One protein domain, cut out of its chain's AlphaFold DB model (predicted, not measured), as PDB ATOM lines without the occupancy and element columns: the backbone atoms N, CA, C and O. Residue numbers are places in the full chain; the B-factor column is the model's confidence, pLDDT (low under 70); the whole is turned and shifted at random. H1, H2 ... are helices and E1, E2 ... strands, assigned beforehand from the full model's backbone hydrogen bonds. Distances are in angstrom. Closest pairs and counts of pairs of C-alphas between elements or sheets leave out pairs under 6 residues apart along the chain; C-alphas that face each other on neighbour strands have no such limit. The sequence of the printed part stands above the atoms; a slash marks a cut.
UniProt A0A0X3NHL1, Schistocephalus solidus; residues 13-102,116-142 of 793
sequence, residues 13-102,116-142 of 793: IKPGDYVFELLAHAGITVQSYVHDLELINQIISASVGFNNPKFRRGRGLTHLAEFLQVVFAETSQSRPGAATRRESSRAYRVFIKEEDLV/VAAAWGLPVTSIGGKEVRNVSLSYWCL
ATOM      1  N   ILE A  13     147.670 235.155 331.846       90.25
ATOM      2  CA  ILE A  13     146.964 234.845 333.094       90.25
ATOM      3  C   ILE A  13     147.779 235.420 334.253       90.25
ATOM      4  O   ILE A  13     148.974 235.155 334.364       90.25
ATOM      5  N   LYS A  14     147.135 236.199 335.119       91.62
ATOM      6  CA  LYS A  14     147.720 236.751 336.344       91.62
ATOM      7  C   LYS A  14     146.842 236.392 337.560       91.62
ATOM      8  O   LYS A  14     145.639 236.131 337.404       91.62
ATOM      9  N   PRO A  15     147.421 236.358 338.773       90.62
ATOM     10  CA  PRO A  15     146.673 236.249 340.024       90.62
ATOM     11  C   PRO A  15     145.566 237.309 340.158       90.62
ATOM     12  O   PRO A  15     145.603 238.348 339.501       90.62
ATOM     13  N   GLY A  16     144.552 237.045 340.988       89.12
ATOM     14  CA  GLY A  16     143.408 237.948 341.145       89.12
ATOM     15  C   GLY A  16     143.778 239.329 341.698       89.12
ATOM     16  O   GLY A  16     143.202 240.327 341.282       89.12
ATOM     17  N   ASP A  17     144.768 239.410 342.584       89.50
ATOM     18  CA  ASP A  17     145.247 240.653 343.204       89.50
ATOM     19  C   ASP A  17     145.964 241.602 342.233       89.50
ATOM     20  O   ASP A  17     145.959 242.813 342.455       89.50
ATOM     21  N   TYR A  18     146.471 241.091 341.107       91.12
ATOM     22  CA  TYR A  18     147.045 241.908 340.033       91.12
ATOM     23  C   TYR A  18     146.068 242.975 339.504       91.12
ATOM     24  O   TYR A  18     146.491 244.015 339.000       91.12
ATOM     25  N   VAL A  19     144.749 242.773 339.646       90.81
ATOM     26  CA  VAL A  19     143.752 243.783 339.250       90.81
ATOM     27  C   VAL A  19     143.928 245.099 340.014       90.81
ATOM     28  O   VAL A  19     143.734 246.167 339.439       90.81
ATOM     29  N   PHE A  20     144.333 245.040 341.286       89.50
ATOM     30  CA  PHE A  20     144.528 246.229 342.113       89.50
ATOM     31  C   PHE A  20     145.791 246.981 341.712       89.50
ATOM     32  O   PHE A  20     145.769 248.205 341.646       89.50
ATOM     33  N   GLU A  21     146.866 246.257 341.398       90.38
ATOM     34  CA  GLU A  21     148.089 246.845 340.854       90.38
ATOM     35  C   GLU A  21     147.792 247.558 339.531       90.38
ATOM     36  O   GLU A  21     148.150 248.721 339.350       90.38
ATOM     37  N   LEU A  22     147.071 246.894 338.623       90.12
ATOM     38  CA  LEU A  22     146.712 247.458 337.326       90.12
ATOM     39  C   LEU A  22     145.859 248.730 337.460       90.12
ATOM     40  O   LEU A  22     146.106 249.707 336.756       90.12
ATOM     41  N   LEU A  23     144.868 248.727 338.356       90.75
ATOM     42  CA  LEU A  23     144.010 249.887 338.606       90.75
ATOM     43  C   LEU A  23     144.759 251.026 339.311       90.75
ATOM     44  O   LEU A  23     144.546 252.187 338.967       90.75
ATOM     45  N   ALA A  24     145.688 250.709 340.216       90.06
ATOM     46  CA  ALA A  24     146.510 251.707 340.895       90.06
ATOM     47  C   ALA A  24     147.395 252.493 339.913       90.06
ATOM     48  O   ALA A  24     147.536 253.704 340.061       90.06
ATOM     49  N   HIS A  25     147.911 251.847 338.860       89.44
ATOM     50  CA  HIS A  25     148.625 252.540 337.775       89.44
ATOM     51  C   HIS A  25     147.740 253.541 337.013       89.44
ATOM     52  O   HIS A  25     148.253 254.495 336.434       89.44
ATOM     53  N   ALA A  26     146.418 253.343 337.018       87.38
ATOM     54  CA  ALA A  26     145.441 254.278 336.463       87.38
ATOM     55  C   ALA A  26     144.937 255.307 337.496       87.38
ATOM     56  O   ALA A  26     143.994 256.042 337.213       87.38
ATOM     57  N   GLY A  27     145.528 255.349 338.695       89.69
ATOM     58  CA  GLY A  27     145.111 256.223 339.793       89.69
ATOM     59  C   GLY A  27     143.895 255.724 340.579       89.69
ATOM     60  O   GLY A  27     143.509 256.371 341.546       89.69
ATOM     61  N   ILE A  28     143.321 254.568 340.220       90.38
ATOM     62  CA  ILE A  28     142.159 253.991 340.902       90.38
ATOM     63  C   ILE A  28     142.652 253.076 342.020       90.38
ATOM     64  O   ILE A  28     143.086 251.943 341.806       90.38
ATOM     65  N   THR A  29     142.575 253.576 343.242       89.69
ATOM     66  CA  THR A  29     143.015 252.891 344.456       89.69
ATOM     67  C   THR A  29     141.832 252.614 345.371       89.69
ATOM     68  O   THR A  29     140.736 253.124 345.176       89.69
ATOM     69  N   VAL A  30     142.061 251.859 346.444       82.25
ATOM     70  CA  VAL A  30     141.059 251.650 347.502       82.25
ATOM     71  C   VAL A  30     140.526 252.971 348.078       82.25
ATOM     72  O   VAL A  30     139.362 253.044 348.460       82.25
ATOM     73  N   GLN A  31     141.378 253.993 348.167       85.62
ATOM     74  CA  GLN A  31     141.033 255.287 348.758       85.62
ATOM     75  C   GLN A  31     140.265 256.177 347.770       85.62
ATOM     76  O   GLN A  31     139.344 256.886 348.170       85.62
ATOM     77  N   SER A  32     140.615 256.121 346.481       89.50
ATOM     78  CA  SER A  32     139.977 256.940 345.444       89.50
ATOM     79  C   SER A  32     138.701 256.309 344.879       89.50
ATOM     80  O   SER A  32     137.806 257.043 344.473       89.50
ATOM     81  N   TYR A  33     138.564 254.976 344.928       89.06
ATOM     82  CA  TYR A  33     137.513 254.221 344.233       89.06
ATOM     83  C   TYR A  33     136.095 254.750 344.486       89.06
ATOM     84  O   TYR A  33     135.284 254.774 343.562       89.06
ATOM     85  N   VAL A  34     135.778 255.155 345.722       89.25
ATOM     86  CA  VAL A  34     134.440 255.660 346.075       89.25
ATOM     87  C   VAL A  34     134.134 256.931 345.285       89.25
ATOM     88  O   VAL A  34     133.070 257.029 344.676       89.25
ATOM     89  N   HIS A  35     135.097 257.852 345.238       90.69
ATOM     90  CA  HIS A  35     135.000 259.104 344.493       90.69
ATOM     91  C   HIS A  35     134.985 258.845 342.981       90.69
ATOM     92  O   HIS A  35     134.142 259.395 342.274       90.69
ATOM     93  N   ASP A  36     135.851 257.952 342.489       90.94
ATOM     94  CA  ASP A  36     135.917 257.575 341.071       90.94
ATOM     95  C   ASP A  36     134.583 256.977 340.595       90.94
ATOM     96  O   ASP A  36     134.050 257.338 339.544       90.94
ATOM     97  N   LEU A  37     133.998 256.080 341.395       91.38
ATOM     98  CA  LEU A  37     132.717 255.447 341.102       91.38
ATOM     99  C   LEU A  37     131.559 256.451 341.149       91.38
ATOM    100  O   LEU A  37     130.657 256.384 340.311       91.38
ATOM    101  N   GLU A  38     131.554 257.362 342.121       92.38
ATOM    102  CA  GLU A  38     130.552 258.423 342.208       92.38
ATOM    103  C   GLU A  38     130.610 259.335 340.979       92.38
ATOM    104  O   GLU A  38     129.583 259.547 340.329       92.38
ATOM    105  N   LEU A  39     131.810 259.767 340.583       92.44
ATOM    106  CA  LEU A  39     132.029 260.568 339.384       92.44
ATOM    107  C   LEU A  39     131.533 259.845 338.124       92.44
ATOM    108  O   LEU A  39     130.796 260.427 337.327       92.44
ATOM    109  N   ILE A  40     131.864 258.560 337.953       90.56
ATOM    110  CA  ILE A  40     131.376 257.759 336.819       90.56
ATOM    111  C   ILE A  40     129.840 257.721 336.802       90.56
ATOM    112  O   ILE A  40     129.232 257.915 335.748       90.56
ATOM    113  N   ASN A  41     129.189 257.514 337.950       90.06
ATOM    114  CA  ASN A  41     127.725 257.483 338.037       90.06
ATOM    115  C   ASN A  41     127.080 258.848 337.750       90.06
ATOM    116  O   ASN A  41     126.021 258.904 337.113       90.06
ATOM    117  N   GLN A  42     127.713 259.945 338.171       89.81
ATOM    118  CA  GLN A  42     127.286 261.301 337.829       89.81
ATOM    119  C   GLN A  42     127.406 261.546 336.318       89.81
ATOM    120  O   GLN A  42     126.451 262.023 335.704       89.81
ATOM    121  N   ILE A  43     128.511 261.125 335.686       87.38
ATOM    122  CA  ILE A  43     128.702 261.212 334.228       87.38
ATOM    123  C   ILE A  43     127.653 260.372 333.491       87.38
ATOM    124  O   ILE A  43     127.055 260.855 332.530       87.38
ATOM    125  N   ILE A  44     127.380 259.140 333.938       85.50
ATOM    126  CA  ILE A  44     126.324 258.293 333.359       85.50
ATOM    127  C   ILE A  44     124.975 259.012 333.449       85.50
ATOM    128  O   ILE A  44     124.268 259.109 332.445       85.50
ATOM    129  N   SER A  45     124.635 259.567 334.612       84.44
ATOM    130  CA  SER A  45     123.366 260.275 334.824       84.44
ATOM    131  C   SER A  45     123.245 261.518 333.938       84.44
ATOM    132  O   SER A  45     122.219 261.714 333.286       84.44
ATOM    133  N   ALA A  46     124.315 262.309 333.829       82.44
ATOM    134  CA  ALA A  46     124.372 263.472 332.952       82.44
ATOM    135  C   ALA A  46     124.286 263.072 331.466       82.44
ATOM    136  O   ALA A  46     123.567 263.708 330.696       82.44
ATOM    137  N   SER A  47     124.936 261.970 331.061       76.88
ATOM    138  CA  SER A  47     124.939 261.453 329.681       76.88
ATOM    139  C   SER A  47     123.542 261.122 329.144       76.88
ATOM    140  O   SER A  47     123.287 261.291 327.952       76.88
ATOM    141  N   VAL A  48     122.615 260.723 330.023       72.12
ATOM    142  CA  VAL A  48     121.206 260.470 329.678       72.12
ATOM    143  C   VAL A  48     120.457 261.774 329.364       72.12
ATOM    144  O   VAL A  48     119.528 261.765 328.556       72.12
ATOM    145  N   GLY A  49     120.873 262.898 329.958       66.38
ATOM    146  CA  GLY A  49     120.297 264.225 329.727       66.38
ATOM    147  C   GLY A  49     120.788 264.922 328.451       66.38
ATOM    148  O   GLY A  49     120.104 265.809 327.941       66.38
ATOM    149  N   PHE A  50     121.934 264.518 327.890       66.69
ATOM    150  CA  PHE A  50     122.487 265.141 326.685       66.69
ATOM    151  C   PHE A  50     121.855 264.590 325.391       66.69
ATOM    152  O   PHE A  50     121.824 263.387 325.119       66.69
ATOM    153  N   ASN A  51     121.432 265.488 324.496       57.78
ATOM    154  CA  ASN A  51     120.975 265.157 323.137       57.78
ATOM    155  C   ASN A  51     122.132 264.861 322.157       57.78
ATOM    156  O   ASN A  51     122.004 265.096 320.960       57.78
ATOM    157  N   ASN A  52     123.259 264.323 322.635       61.03
ATOM    158  CA  ASN A  52     124.382 263.949 321.778       61.03
ATOM    159  C   ASN A  52     124.422 262.420 321.564       61.03
ATOM    160  O   ASN A  52     124.712 261.679 322.507       61.03
ATOM    161  N   PRO A  53     124.173 261.911 320.342       56.50
ATOM    162  CA  PRO A  53     124.148 260.474 320.061       56.50
ATOM    163  C   PRO A  53     125.481 259.751 320.331       56.50
ATOM    164  O   PRO A  53     125.458 258.537 320.538       56.50
ATOM    165  N   LYS A  54     126.618 260.465 320.393       53.72
ATOM    166  CA  LYS A  54     127.919 259.895 320.797       53.72
ATOM    167  C   LYS A  54     127.995 259.608 322.305       53.72
ATOM    168  O   LYS A  54     128.548 258.588 322.696       53.72
ATOM    169  N   PHE A  55     127.378 260.452 323.136       52.75
ATOM    170  CA  PHE A  55     127.328 260.290 324.599       52.75
ATOM    171  C   PHE A  55     126.166 259.418 325.085       52.75
ATOM    172  O   PHE A  55     126.220 258.873 326.182       52.75
ATOM    173  N   ARG A  56     125.146 259.186 324.248       54.47
ATOM    174  CA  ARG A  56     124.020 258.284 324.561       54.47
ATOM    175  C   ARG A  56     124.409 256.805 324.724       54.47
ATOM    176  O   ARG A  56     123.545 255.975 324.996       54.47
ATOM    177  N   ARG A  57     125.688 256.449 324.558       59.34
ATOM    178  CA  ARG A  57     126.210 255.080 324.686       59.34
ATOM    179  C   ARG A  57     126.931 254.836 326.015       59.34
ATOM    180  O   ARG A  57     127.883 254.067 326.043       59.34
ATOM    181  N   GLY A  58     126.441 255.400 327.126       66.19
ATOM    182  CA  GLY A  58     126.976 255.214 328.489       66.19
ATOM    183  C   GLY A  58     127.149 253.761 328.977       66.19
ATOM    184  O   GLY A  58     127.633 253.547 330.078       66.19
ATOM    185  N   ARG A  59     126.824 252.758 328.151       73.31
ATOM    186  CA  ARG A  59     127.044 251.326 328.379       73.31
ATOM    187  C   ARG A  59     128.493 250.997 328.764       73.31
ATOM    188  O   ARG A  59     128.685 250.201 329.672       73.31
ATOM    189  N   GLY A  60     129.493 251.608 328.118       78.44
ATOM    190  CA  GLY A  60     130.905 251.404 328.477       78.44
ATOM    191  C   GLY A  60     131.224 251.860 329.907       78.44
ATOM    192  O   GLY A  60     131.797 251.104 330.688       78.44
ATOM    193  N   LEU A  61     130.760 253.057 330.280       84.88
ATOM    194  CA  LEU A  61     130.900 253.587 331.642       84.88
ATOM    195  C   LEU A  61     130.115 252.759 332.666       84.88
ATOM    196  O   LEU A  61     130.610 252.535 333.764       84.88
ATOM    197  N   THR A  62     128.926 252.261 332.310       85.75
ATOM    198  CA  THR A  62     128.164 251.342 333.165       85.75
ATOM    199  C   THR A  62     128.944 250.056 333.426       85.75
ATOM    200  O   THR A  62     129.070 249.661 334.580       85.75
ATOM    201  N   HIS A  63     129.536 249.444 332.394       85.31
ATOM    202  CA  HIS A  63     130.370 248.251 332.571       85.31
ATOM    203  C   HIS A  63     131.596 248.534 333.449       85.31
ATOM    204  O   HIS A  63     131.950 247.704 334.281       85.31
ATOM    205  N   LEU A  64     132.236 249.701 333.299       87.94
ATOM    206  CA  LEU A  64     133.357 250.098 334.153       87.94
ATOM    207  C   LEU A  64     132.916 250.280 335.612       87.94
ATOM    208  O   LEU A  64     133.576 249.776 336.516       87.94
ATOM    209  N   ALA A  65     131.787 250.950 335.852       89.81
ATOM    210  CA  ALA A  65     131.233 251.129 337.191       89.81
ATOM    211  C   ALA A  65     130.911 249.781 337.860       89.81
ATOM    212  O   ALA A  65     131.273 249.565 339.014       89.81
ATOM    213  N   GLU A  66     130.265 248.862 337.135       89.38
ATOM    214  CA  GLU A  66     129.975 247.502 337.608       89.38
ATOM    215  C   GLU A  66     131.262 246.722 337.902       89.38
ATOM    216  O   GLU A  66     131.379 246.091 338.950       89.38
ATOM    217  N   PHE A  67     132.258 246.818 337.020       90.31
ATOM    218  CA  PHE A  67     133.564 246.195 337.210       90.31
ATOM    219  C   PHE A  67     134.260 246.689 338.484       90.31
ATOM    220  O   PHE A  67     134.672 245.875 339.310       90.31
ATOM    221  N   LEU A  68     134.338 248.009 338.689       90.88
ATOM    222  CA  LEU A  68     134.938 248.595 339.891       90.88
ATOM    223  C   LEU A  68     134.180 248.188 341.160       90.88
ATOM    224  O   LEU A  68     134.802 247.883 342.174       90.88
ATOM    225  N   GLN A  69     132.847 248.118 341.105       88.38
ATOM    226  CA  GLN A  69     132.046 247.631 342.229       88.38
ATOM    227  C   GLN A  69     132.357 246.177 342.588       88.38
ATOM    228  O   GLN A  69     132.381 245.861 343.772       88.38
ATOM    229  N   VAL A  70     132.593 245.307 341.601       86.12
ATOM    230  CA  VAL A  70     132.976 243.906 341.843       86.12
ATOM    231  C   VAL A  70     134.386 243.817 342.426       86.12
ATOM    232  O   VAL A  70     134.597 243.095 343.394       86.12
ATOM    233  N   VAL A  71     135.346 244.563 341.874       87.75
ATOM    234  CA  VAL A  71     136.745 244.546 342.338       87.75
ATOM    235  C   VAL A  71     136.878 245.085 343.768       87.75
ATOM    236  O   VAL A  71     137.625 244.525 344.567       87.75
ATOM    237  N   PHE A  72     136.125 246.133 344.117       86.06
ATOM    238  CA  PHE A  72     136.189 246.811 345.419       86.06
ATOM    239  C   PHE A  72     134.992 246.509 346.344       86.06
ATOM    240  O   PHE A  72     134.742 247.258 347.293       86.06
ATOM    241  N   ALA A  73     134.246 245.422 346.113       76.38
ATOM    242  CA  ALA A  73     133.026 245.093 346.867       76.38
ATOM    243  C   ALA A  73     133.249 245.039 348.395       76.38
ATOM    244  O   ALA A  73     132.441 245.546 349.178       76.38
ATOM    245  N   GLU A  74     134.381 244.480 348.820       63.59
ATOM    246  CA  GLU A  74     134.712 244.244 350.232       63.59
ATOM    247  C   GLU A  74     135.129 245.492 351.003       63.59
ATOM    248  O   GLU A  74     135.039 245.519 352.223       63.59
ATOM    249  N   THR A  75     135.538 246.554 350.316       56.75
ATOM    250  CA  THR A  75     135.987 247.800 350.955       56.75
ATOM    251  C   THR A  75     134.851 248.656 351.521       56.75
ATOM    252  O   THR A  75     135.120 249.668 352.162       56.75
ATOM    253  N   SER A  76     133.594 248.246 351.323       48.25
ATOM    254  CA  SER A  76     132.392 248.966 351.770       48.25
ATOM    255  C   SER A  76     131.931 248.634 353.198       48.25
ATOM    256  O   SER A  76     131.136 249.379 353.766       48.25
ATOM    257  N   GLN A  77     132.426 247.543 353.797       47.78
ATOM    258  CA  GLN A  77     132.117 247.160 355.179       47.78
ATOM    259  C   GLN A  77     133.297 247.521 356.088       47.78
ATOM    260  O   GLN A  77     134.451 247.402 355.693       47.78
ATOM    261  N   SER A  78     133.017 248.018 357.292       41.03
ATOM    262  CA  SER A  78     133.991 248.512 358.275       41.03
ATOM    263  C   SER A  78     135.238 247.617 358.412       41.03
ATOM    264  O   SER A  78     135.158 246.521 358.953       41.03
ATOM    265  N   ARG A  79     136.384 248.135 357.933       44.12
ATOM    266  CA  ARG A  79     137.761 247.600 358.020       44.12
ATOM    267  C   ARG A  79     137.929 246.090 357.735       44.12
ATOM    268  O   ARG A  79     138.175 245.323 358.663       44.12
ATOM    269  N   PRO A  80     137.994 245.663 356.464       46.84
ATOM    270  CA  PRO A  80     138.646 244.410 356.111       46.84
ATOM    271  C   PRO A  80     140.159 244.657 356.100       46.84
ATOM    272  O   PRO A  80     140.658 245.524 355.373       46.84
ATOM    273  N   GLY A  81     140.912 243.920 356.915       51.47
ATOM    274  CA  GLY A  81     142.374 243.942 356.858       51.47
ATOM    275  C   GLY A  81     142.890 243.523 355.474       51.47
ATOM    276  O   GLY A  81     142.190 242.870 354.698       51.47
ATOM    277  N   ALA A  82     144.146 243.853 355.154       55.06
ATOM    278  CA  ALA A  82     144.789 243.420 353.905       55.06
ATOM    279  C   ALA A  82     144.738 241.887 353.698       55.06
ATOM    280  O   ALA A  82     144.696 241.427 352.558       55.06
ATOM    281  N   ALA A  83     144.672 241.117 354.790       50.94
ATOM    282  CA  ALA A  83     144.522 239.664 354.789       50.94
ATOM    283  C   ALA A  83     143.196 239.187 354.162       50.94
ATOM    284  O   ALA A  83     143.225 238.324 353.290       50.94
ATOM    285  N   THR A  84     142.058 239.795 354.515       57.88
ATOM    286  CA  THR A  84     140.731 239.416 353.989       57.88
ATOM    287  C   THR A  84     140.637 239.656 352.481       57.88
ATOM    288  O   THR A  84     140.167 238.796 351.743       57.88
ATOM    289  N   ARG A  85     141.190 240.774 351.986       63.16
ATOM    290  CA  ARG A  85     141.266 241.048 350.537       63.16
ATOM    291  C   ARG A  85     142.127 240.040 349.788       63.16
ATOM    292  O   ARG A  85     141.780 239.639 348.679       63.16
ATOM    293  N   ARG A  86     143.261 239.652 350.378       63.94
ATOM    294  CA  ARG A  86     144.163 238.654 349.794       63.94
ATOM    295  C   ARG A  86     143.496 237.287 349.718       63.94
ATOM    296  O   ARG A  86     143.771 236.525 348.805       63.94
ATOM    297  N   GLU A  87     142.614 236.973 350.653       65.06
ATOM    298  CA  GLU A  87     141.862 235.724 350.651       65.06
ATOM    299  C   GLU A  87     140.761 235.716 349.586       65.06
ATOM    300  O   GLU A  87     140.634 234.748 348.834       65.06
ATOM    301  N   SER A  88     140.045 236.826 349.428       67.69
ATOM    302  CA  SER A  88     139.031 236.971 348.385       67.69
ATOM    303  C   SER A  88     139.626 236.996 346.980       67.69
ATOM    304  O   SER A  88     139.085 236.351 346.083       67.69
ATOM    305  N   SER A  89     140.784 237.636 346.774       75.69
ATOM    306  CA  SER A  89     141.464 237.648 345.471       75.69
ATOM    307  C   SER A  89     141.926 236.255 345.024       75.69
ATOM    308  O   SER A  89     142.024 236.005 343.821       75.69
ATOM    309  N   ARG A  90     142.112 235.296 345.951       82.50
ATOM    310  CA  ARG A  90     142.425 233.895 345.606       82.50
ATOM    311  C   ARG A  90     141.317 233.243 344.794       82.50
ATOM    312  O   ARG A  90     141.630 232.378 343.981       82.50
ATOM    313  N   ALA A  91     140.059 233.645 344.985       86.75
ATOM    314  CA  ALA A  91     138.920 233.137 344.224       86.75
ATOM    315  C   ALA A  91     138.878 233.651 342.777       86.75
ATOM    316  O   ALA A  91     138.109 233.114 341.981       86.75
ATOM    317  N   TYR A  92     139.689 234.652 342.425       91.06
ATOM    318  CA  TYR A  92     139.663 235.295 341.117       91.06
ATOM    319  C   TYR A  92     140.956 235.063 340.333       91.06
ATOM    320  O   TYR A  92     142.029 234.814 340.889       91.06
ATOM    321  N   ARG A  93     140.866 235.172 339.008       93.12
ATOM    322  CA  ARG A  93     142.026 235.294 338.114       93.12
ATOM    323  C   ARG A  93     141.811 236.445 337.148       93.12
ATOM    324  O   ARG A  93     140.682 236.708 336.724       93.12
ATOM    325  N   VAL A  94     142.908 237.108 336.802       92.69
ATOM    326  CA  VAL A  94     142.936 238.134 335.766       92.69
ATOM    327  C   VAL A  94     143.415 237.481 334.475       92.69
ATOM    328  O   VAL A  94     144.496 236.902 334.427       92.69
ATOM    329  N   PHE A  95     142.607 237.567 333.426       92.25
ATOM    330  CA  PHE A  95     142.954 237.117 332.086       92.25
ATOM    331  C   PHE A  95     143.009 238.321 331.152       92.25
ATOM    332  O   PHE A  95     142.050 239.087 331.060       92.25
ATOM    333  N   ILE A  96     144.139 238.503 330.479       90.00
ATOM    334  CA  ILE A  96     144.382 239.610 329.556       90.00
ATOM    335  C   ILE A  96     144.600 239.012 328.181       90.00
ATOM    336  O   ILE A  96     145.479 238.174 328.002       90.00
ATOM    337  N   LYS A  97     143.819 239.436 327.197       87.06
ATOM    338  CA  LYS A  97     143.955 238.937 325.831       87.06
ATOM    339  C   LYS A  97     143.919 240.093 324.848       87.06
ATOM    340  O   LYS A  97     143.069 240.970 324.962       87.06
ATOM    341  N   GLU A  98     144.822 240.063 323.879       80.69
ATOM    342  CA  GLU A  98     144.721 240.923 322.707       80.69
ATOM    343  C   GLU A  98     143.586 240.398 321.813       80.69
ATOM    344  O   GLU A  98     143.548 239.222 321.444       80.69
ATOM    345  N   GLU A  99     142.594 241.241 321.558       72.00
ATOM    346  CA  GLU A  99     141.534 240.960 320.606       72.00
ATOM    347  C   GLU A  99     142.044 241.292 319.207       72.00
ATOM    348  O   GLU A  99     142.369 242.445 318.911       72.00
ATOM    349  N   ASP A 100     142.065 240.284 318.337       59.72
ATOM    350  CA  ASP A 100     142.327 240.499 316.922       59.72
ATOM    351  C   ASP A 100     141.298 241.491 316.368       59.72
ATOM    352  O   ASP A 100     140.081 241.319 316.512       59.72
ATOM    353  N   LEU A 101     141.788 242.543 315.713       54.03
ATOM    354  CA  LEU A 101     140.952 243.461 314.957       54.03
ATOM    355  C   LEU A 101     140.343 242.674 313.797       54.03
ATOM    356  O   LEU A 101     140.995 242.466 312.777       54.03
ATOM    357  N   VAL A 102     139.107 242.196 313.955       44.34
ATOM    358  CA  VAL A 102     138.403 241.428 312.919       44.34
ATOM    359  C   VAL A 102     138.162 242.312 311.689       44.34
ATOM    360  O   VAL A 102     137.098 242.892 311.490       44.34
ATOM    361  N   VAL A 116     133.381 244.171 322.605       45.78
ATOM    362  CA  VAL A 116     133.624 245.223 323.606       45.78
ATOM    363  C   VAL A 116     133.856 246.584 322.921       45.78
ATOM    364  O   VAL A 116     133.445 247.625 323.437       45.78
ATOM    365  N   ALA A 117     134.373 246.569 321.687       47.53
ATOM    366  CA  ALA A 117     134.491 247.724 320.797       47.53
ATOM    367  C   ALA A 117     133.149 248.442 320.521       47.53
ATOM    368  O   ALA A 117     133.096 249.673 320.469       47.53
ATOM    369  N   ALA A 118     132.036 247.706 320.418       50.09
ATOM    370  CA  ALA A 118     130.707 248.287 320.220       50.09
ATOM    371  C   ALA A 118     130.178 249.011 321.474       50.09
ATOM    372  O   ALA A 118     129.391 249.953 321.344       50.09
ATOM    373  N   ALA A 119     130.615 248.612 322.679       49.75
ATOM    374  CA  ALA A 119     130.186 249.220 323.944       49.75
ATOM    375  C   ALA A 119     130.746 250.639 324.143       49.75
ATOM    376  O   ALA A 119     130.054 251.484 324.707       49.75
ATOM    377  N   TRP A 120     131.949 250.905 323.623       57.66
ATOM    378  CA  TRP A 120     132.593 252.226 323.636       57.66
ATOM    379  C   TRP A 120     132.334 253.045 322.365       57.66
ATOM    380  O   TRP A 120     132.699 254.214 322.291       57.66
ATOM    381  N   GLY A 121     131.670 252.454 321.366       48.91
ATOM    382  CA  GLY A 121     131.291 253.138 320.131       48.91
ATOM    383  C   GLY A 121     132.464 253.617 319.276       48.91
ATOM    384  O   GLY A 121     132.249 254.472 318.418       48.91
ATOM    385  N   LEU A 122     133.667 253.081 319.498       50.34
ATOM    386  CA  LEU A 122     134.865 253.455 318.756       50.34
ATOM    387  C   LEU A 122     134.898 252.708 317.413       50.34
ATOM    388  O   LEU A 122     134.957 251.475 317.412       50.34
ATOM    389  N   PRO A 123     134.876 253.407 316.261       46.84
ATOM    390  CA  PRO A 123     135.441 252.830 315.055       46.84
ATOM    391  C   PRO A 123     136.941 252.650 315.306       46.84
ATOM    392  O   PRO A 123     137.626 253.575 315.742       46.84
ATOM    393  N   VAL A 124     137.437 251.436 315.088       51.78
ATOM    394  CA  VAL A 124     138.869 251.144 315.136       51.78
ATOM    395  C   VAL A 124     139.521 251.913 313.991       51.78
ATOM    396  O   VAL A 124     139.460 251.498 312.838       51.78
ATOM    397  N   THR A 125     140.108 253.059 314.305       44.66
ATOM    398  CA  THR A 125     140.956 253.826 313.392       44.66
ATOM    399  C   THR A 125     142.118 254.381 314.193       44.66
ATOM    400  O   THR A 125     141.915 254.953 315.263       44.66
ATOM    401  N   SER A 126     143.325 254.154 313.678       44.91
ATOM    402  CA  SER A 126     144.614 254.589 314.219       44.91
ATOM    403  C   SER A 126     144.543 255.959 314.900       44.91
ATOM    404  O   SER A 126     144.196 256.953 314.259       44.91
ATOM    405  N   ILE A 127     144.939 256.033 316.169       47.12
ATOM    406  CA  ILE A 127     145.225 257.313 316.819       47.12
ATOM    407  C   ILE A 127     146.693 257.631 316.508       47.12
ATOM    408  O   ILE A 127     147.595 256.971 317.017       47.12
ATOM    409  N   GLY A 128     146.939 258.596 315.615       47.09
ATOM    410  CA  GLY A 128     148.293 259.087 315.313       47.09
ATOM    411  C   GLY A 128     149.214 258.105 314.573       47.09
ATOM    412  O   GLY A 128     150.406 258.066 314.861       47.09
ATOM    413  N   GLY A 129     148.689 257.284 313.654       46.59
ATOM    414  CA  GLY A 129     149.508 256.400 312.804       46.59
ATOM    415  C   GLY A 129     150.079 255.148 313.486       46.59
ATOM    416  O   GLY A 129     150.771 254.373 312.834       46.59
ATOM    417  N   LYS A 130     149.772 254.908 314.770       47.84
ATOM    418  CA  LYS A 130     150.081 253.648 315.465       47.84
ATOM    419  C   LYS A 130     148.864 252.722 315.454       47.84
ATOM    420  O   LYS A 130     147.746 253.161 315.733       47.84
ATOM    421  N   GLU A 131     149.080 251.443 315.141       54.12
ATOM    422  CA  GLU A 131     148.063 250.399 315.303       54.12
ATOM    423  C   GLU A 131     147.626 250.332 316.772       54.12
ATOM    424  O   GLU A 131     148.437 250.114 317.676       54.12
ATOM    425  N   VAL A 132     146.335 250.558 317.021       57.41
ATOM    426  CA  VAL A 132     145.752 250.454 318.360       57.41
ATOM    427  C   VAL A 132     145.372 248.997 318.583       57.41
ATOM    428  O   VAL A 132     144.444 248.488 317.958       57.41
ATOM    429  N   ARG A 133     146.101 248.328 319.475       66.56
ATOM    430  CA  ARG A 133     145.798 246.961 319.908       66.56
ATOM    431  C   ARG A 133     144.562 246.981 320.803       66.56
ATOM    432  O   ARG A 133     144.560 247.665 321.826       66.56
ATOM    433  N   ASN A 134     143.516 246.237 320.442       72.69
ATOM    434  CA  ASN A 134     142.374 246.052 321.333       72.69
ATOM    435  C   ASN A 134     142.758 245.031 322.402       72.69
ATOM    436  O   ASN A 134     143.087 243.896 322.086       72.69
ATOM    437  N   VAL A 135     142.720 245.423 323.673       79.81
ATOM    438  CA  VAL A 135     143.047 244.532 324.791       79.81
ATOM    439  C   VAL A 135     141.804 244.322 325.641       79.81
ATOM    440  O   VAL A 135     141.175 245.277 326.094       79.81
ATOM    441  N   SER A 136     141.466 243.061 325.874       84.44
ATOM    442  CA  SER A 136     140.406 242.640 326.778       84.44
ATOM    443  C   SER A 136     141.001 242.278 328.133       84.44
ATOM    444  O   SER A 136     141.903 241.442 328.223       84.44
ATOM    445  N   LEU A 137     140.485 242.907 329.190       88.00
ATOM    446  CA  LEU A 137     140.780 242.583 330.581       88.00
ATOM    447  C   LEU A 137     139.578 241.852 331.181       88.00
ATOM    448  O   LEU A 137     138.469 242.376 331.228       88.00
ATOM    449  N   SER A 138     139.811 240.643 331.670       90.75
ATOM    450  CA  SER A 138     138.800 239.773 332.253       90.75
ATOM    451  C   SER A 138     139.143 239.451 333.703       90.75
ATOM    452  O   SER A 138     140.169 238.838 333.969       90.75
ATOM    453  N   TYR A 139     138.271 239.822 334.641       91.50
ATOM    454  CA  TYR A 139     138.382 239.447 336.054       91.50
ATOM    455  C   TYR A 139     137.347 238.365 336.366       91.50
ATOM    456  O   TYR A 139     136.150 238.640 336.457       91.50
ATOM    457  N   TRP A 140     137.784 237.108 336.439       92.19
ATOM    458  CA  TRP A 140     136.887 235.957 336.545       92.19
ATOM    459  C   TRP A 140     136.903 235.372 337.949       92.19
ATOM    460  O   TRP A 140     137.953 234.945 338.422       92.19
ATOM    461  N   CYS A 141     135.727 235.297 338.578       91.12
ATOM    462  CA  CYS A 141     135.529 234.513 339.792       91.12
ATOM    463  C   CYS A 141     135.470 233.026 339.434       91.12
ATOM    464  O   CYS A 141     134.648 232.599 338.620       91.12
ATOM    465  N   LEU A 142     136.338 232.235 340.051       91.56
ATOM    466  CA  LEU A 142     136.454 230.796 339.846       91.56
ATOM    467  C   LEU A 142     135.881 229.998 341.017       91.56
ATOM    468  O   LEU A 142     135.786 228.778 340.909       91.56
TER     469      LEU A 142
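Overview. This is residues 13 to 102 and 116 to 142 of the 793 residues of a protein of Schistocephalus solidus (UniProt A0A0X3NHL1). A long antiparallel ribbon of two strands, E2 and E3, widened at one end by the short strand E1, has a helical hairpin, H2 and H3, along one side, with H3 between H2 and the sheet. H1 covers a small part of the sheet with its first residues, H4 and H5 sit toward one end, H6 sits between the beginning of H3 and E3 toward the other, and two stretches stick out: residues 77 to 83, of which 82 to 83 belong to H5, and residues 125 to 130. The printed part has 117 residues, with six named helices and three named strands in the order E1 H1 H2 H3 H4 H5 E2 H6 E3; the sheet order is E1 E2 E3, all antiparallel, and the class is mixed, helices and strands. It is only just loose, close to compact, with a radius of gyration of the C-alphas of 16.3 A and spans of 43 by 35 by 24 A.

Along the chain. The sheet is made of E1, residues 13 to 15, beginning at C-alpha 13 (146.964, 234.845, 333.094); E2, residues 92 to 99, 21.4 A long; and E3, residues 134 to 141, 22.8 A long and ending at C-alpha 141 (135.529, 234.513, 339.792). H2, residues 33 to 49, is 24.6 A long and begins at C-alpha 33 (137.513, 254.221, 344.233); H3, residues 59 to 71, is 18.3 A long. The shorter helices are H1, residues 18 to 25, H4, residues 73 to 76, H5, residues 82 to 89, and H6, residues 116 to 120.

Arrangement. E2 is the inner strand. E2 and E3 are antiparallel at 161 degrees, with N 95 and O 138 at 2.8 A, within hydrogen-bond range. E1 and E2 are antiparallel at 152 degrees, with N 14 and O 94 at 2.8 A, also within range. H1 only grazes the sheet with residues 18 to 19, and H3 only grazes it with residues 67 to 71. H2 and H3, a helical hairpin, touch at a shallow tilt of 21 degrees, opposite ways; their closest C-alphas, of Leu 37 and Ala 65, are 6.0 A apart. H2 is not on the sheet. H6 touches H3 at residues 59 to 60 alone, the closest C-alphas being those of Gly 60 and Ala 119, 5.1 A apart, and only grazes the sheet with residues 116 to 117. H4 and H5 are close but not clearly touching, with C-alphas of Glu 74 and Arg 85 closest at 7.3 A; neither is on the sheet. Every O i to N i+4 pair is within hydrogen-bond range in H1, H3 and H5, against 12 of 13 in H2 and 0 of 1 in H6, where 1 of 2 O i to N i+3 pairs is; H4 is too short for an O i to N i+4 pair.

Size, cuts and confidence. The C-alphas farthest apart are those of Ser 78 and Gly 129, 48.7 A. Residues 103 to 115 are not printed; C-alphas 102 and 116 are 12.3 A apart across the cut. The link from H6 to E3 is long, with 13 residues. The mean pLDDT of the printed part is 74.1, and 46 residues are under 70: 49 to 58, 74 to 88, 100 to 102 and 116 to 133.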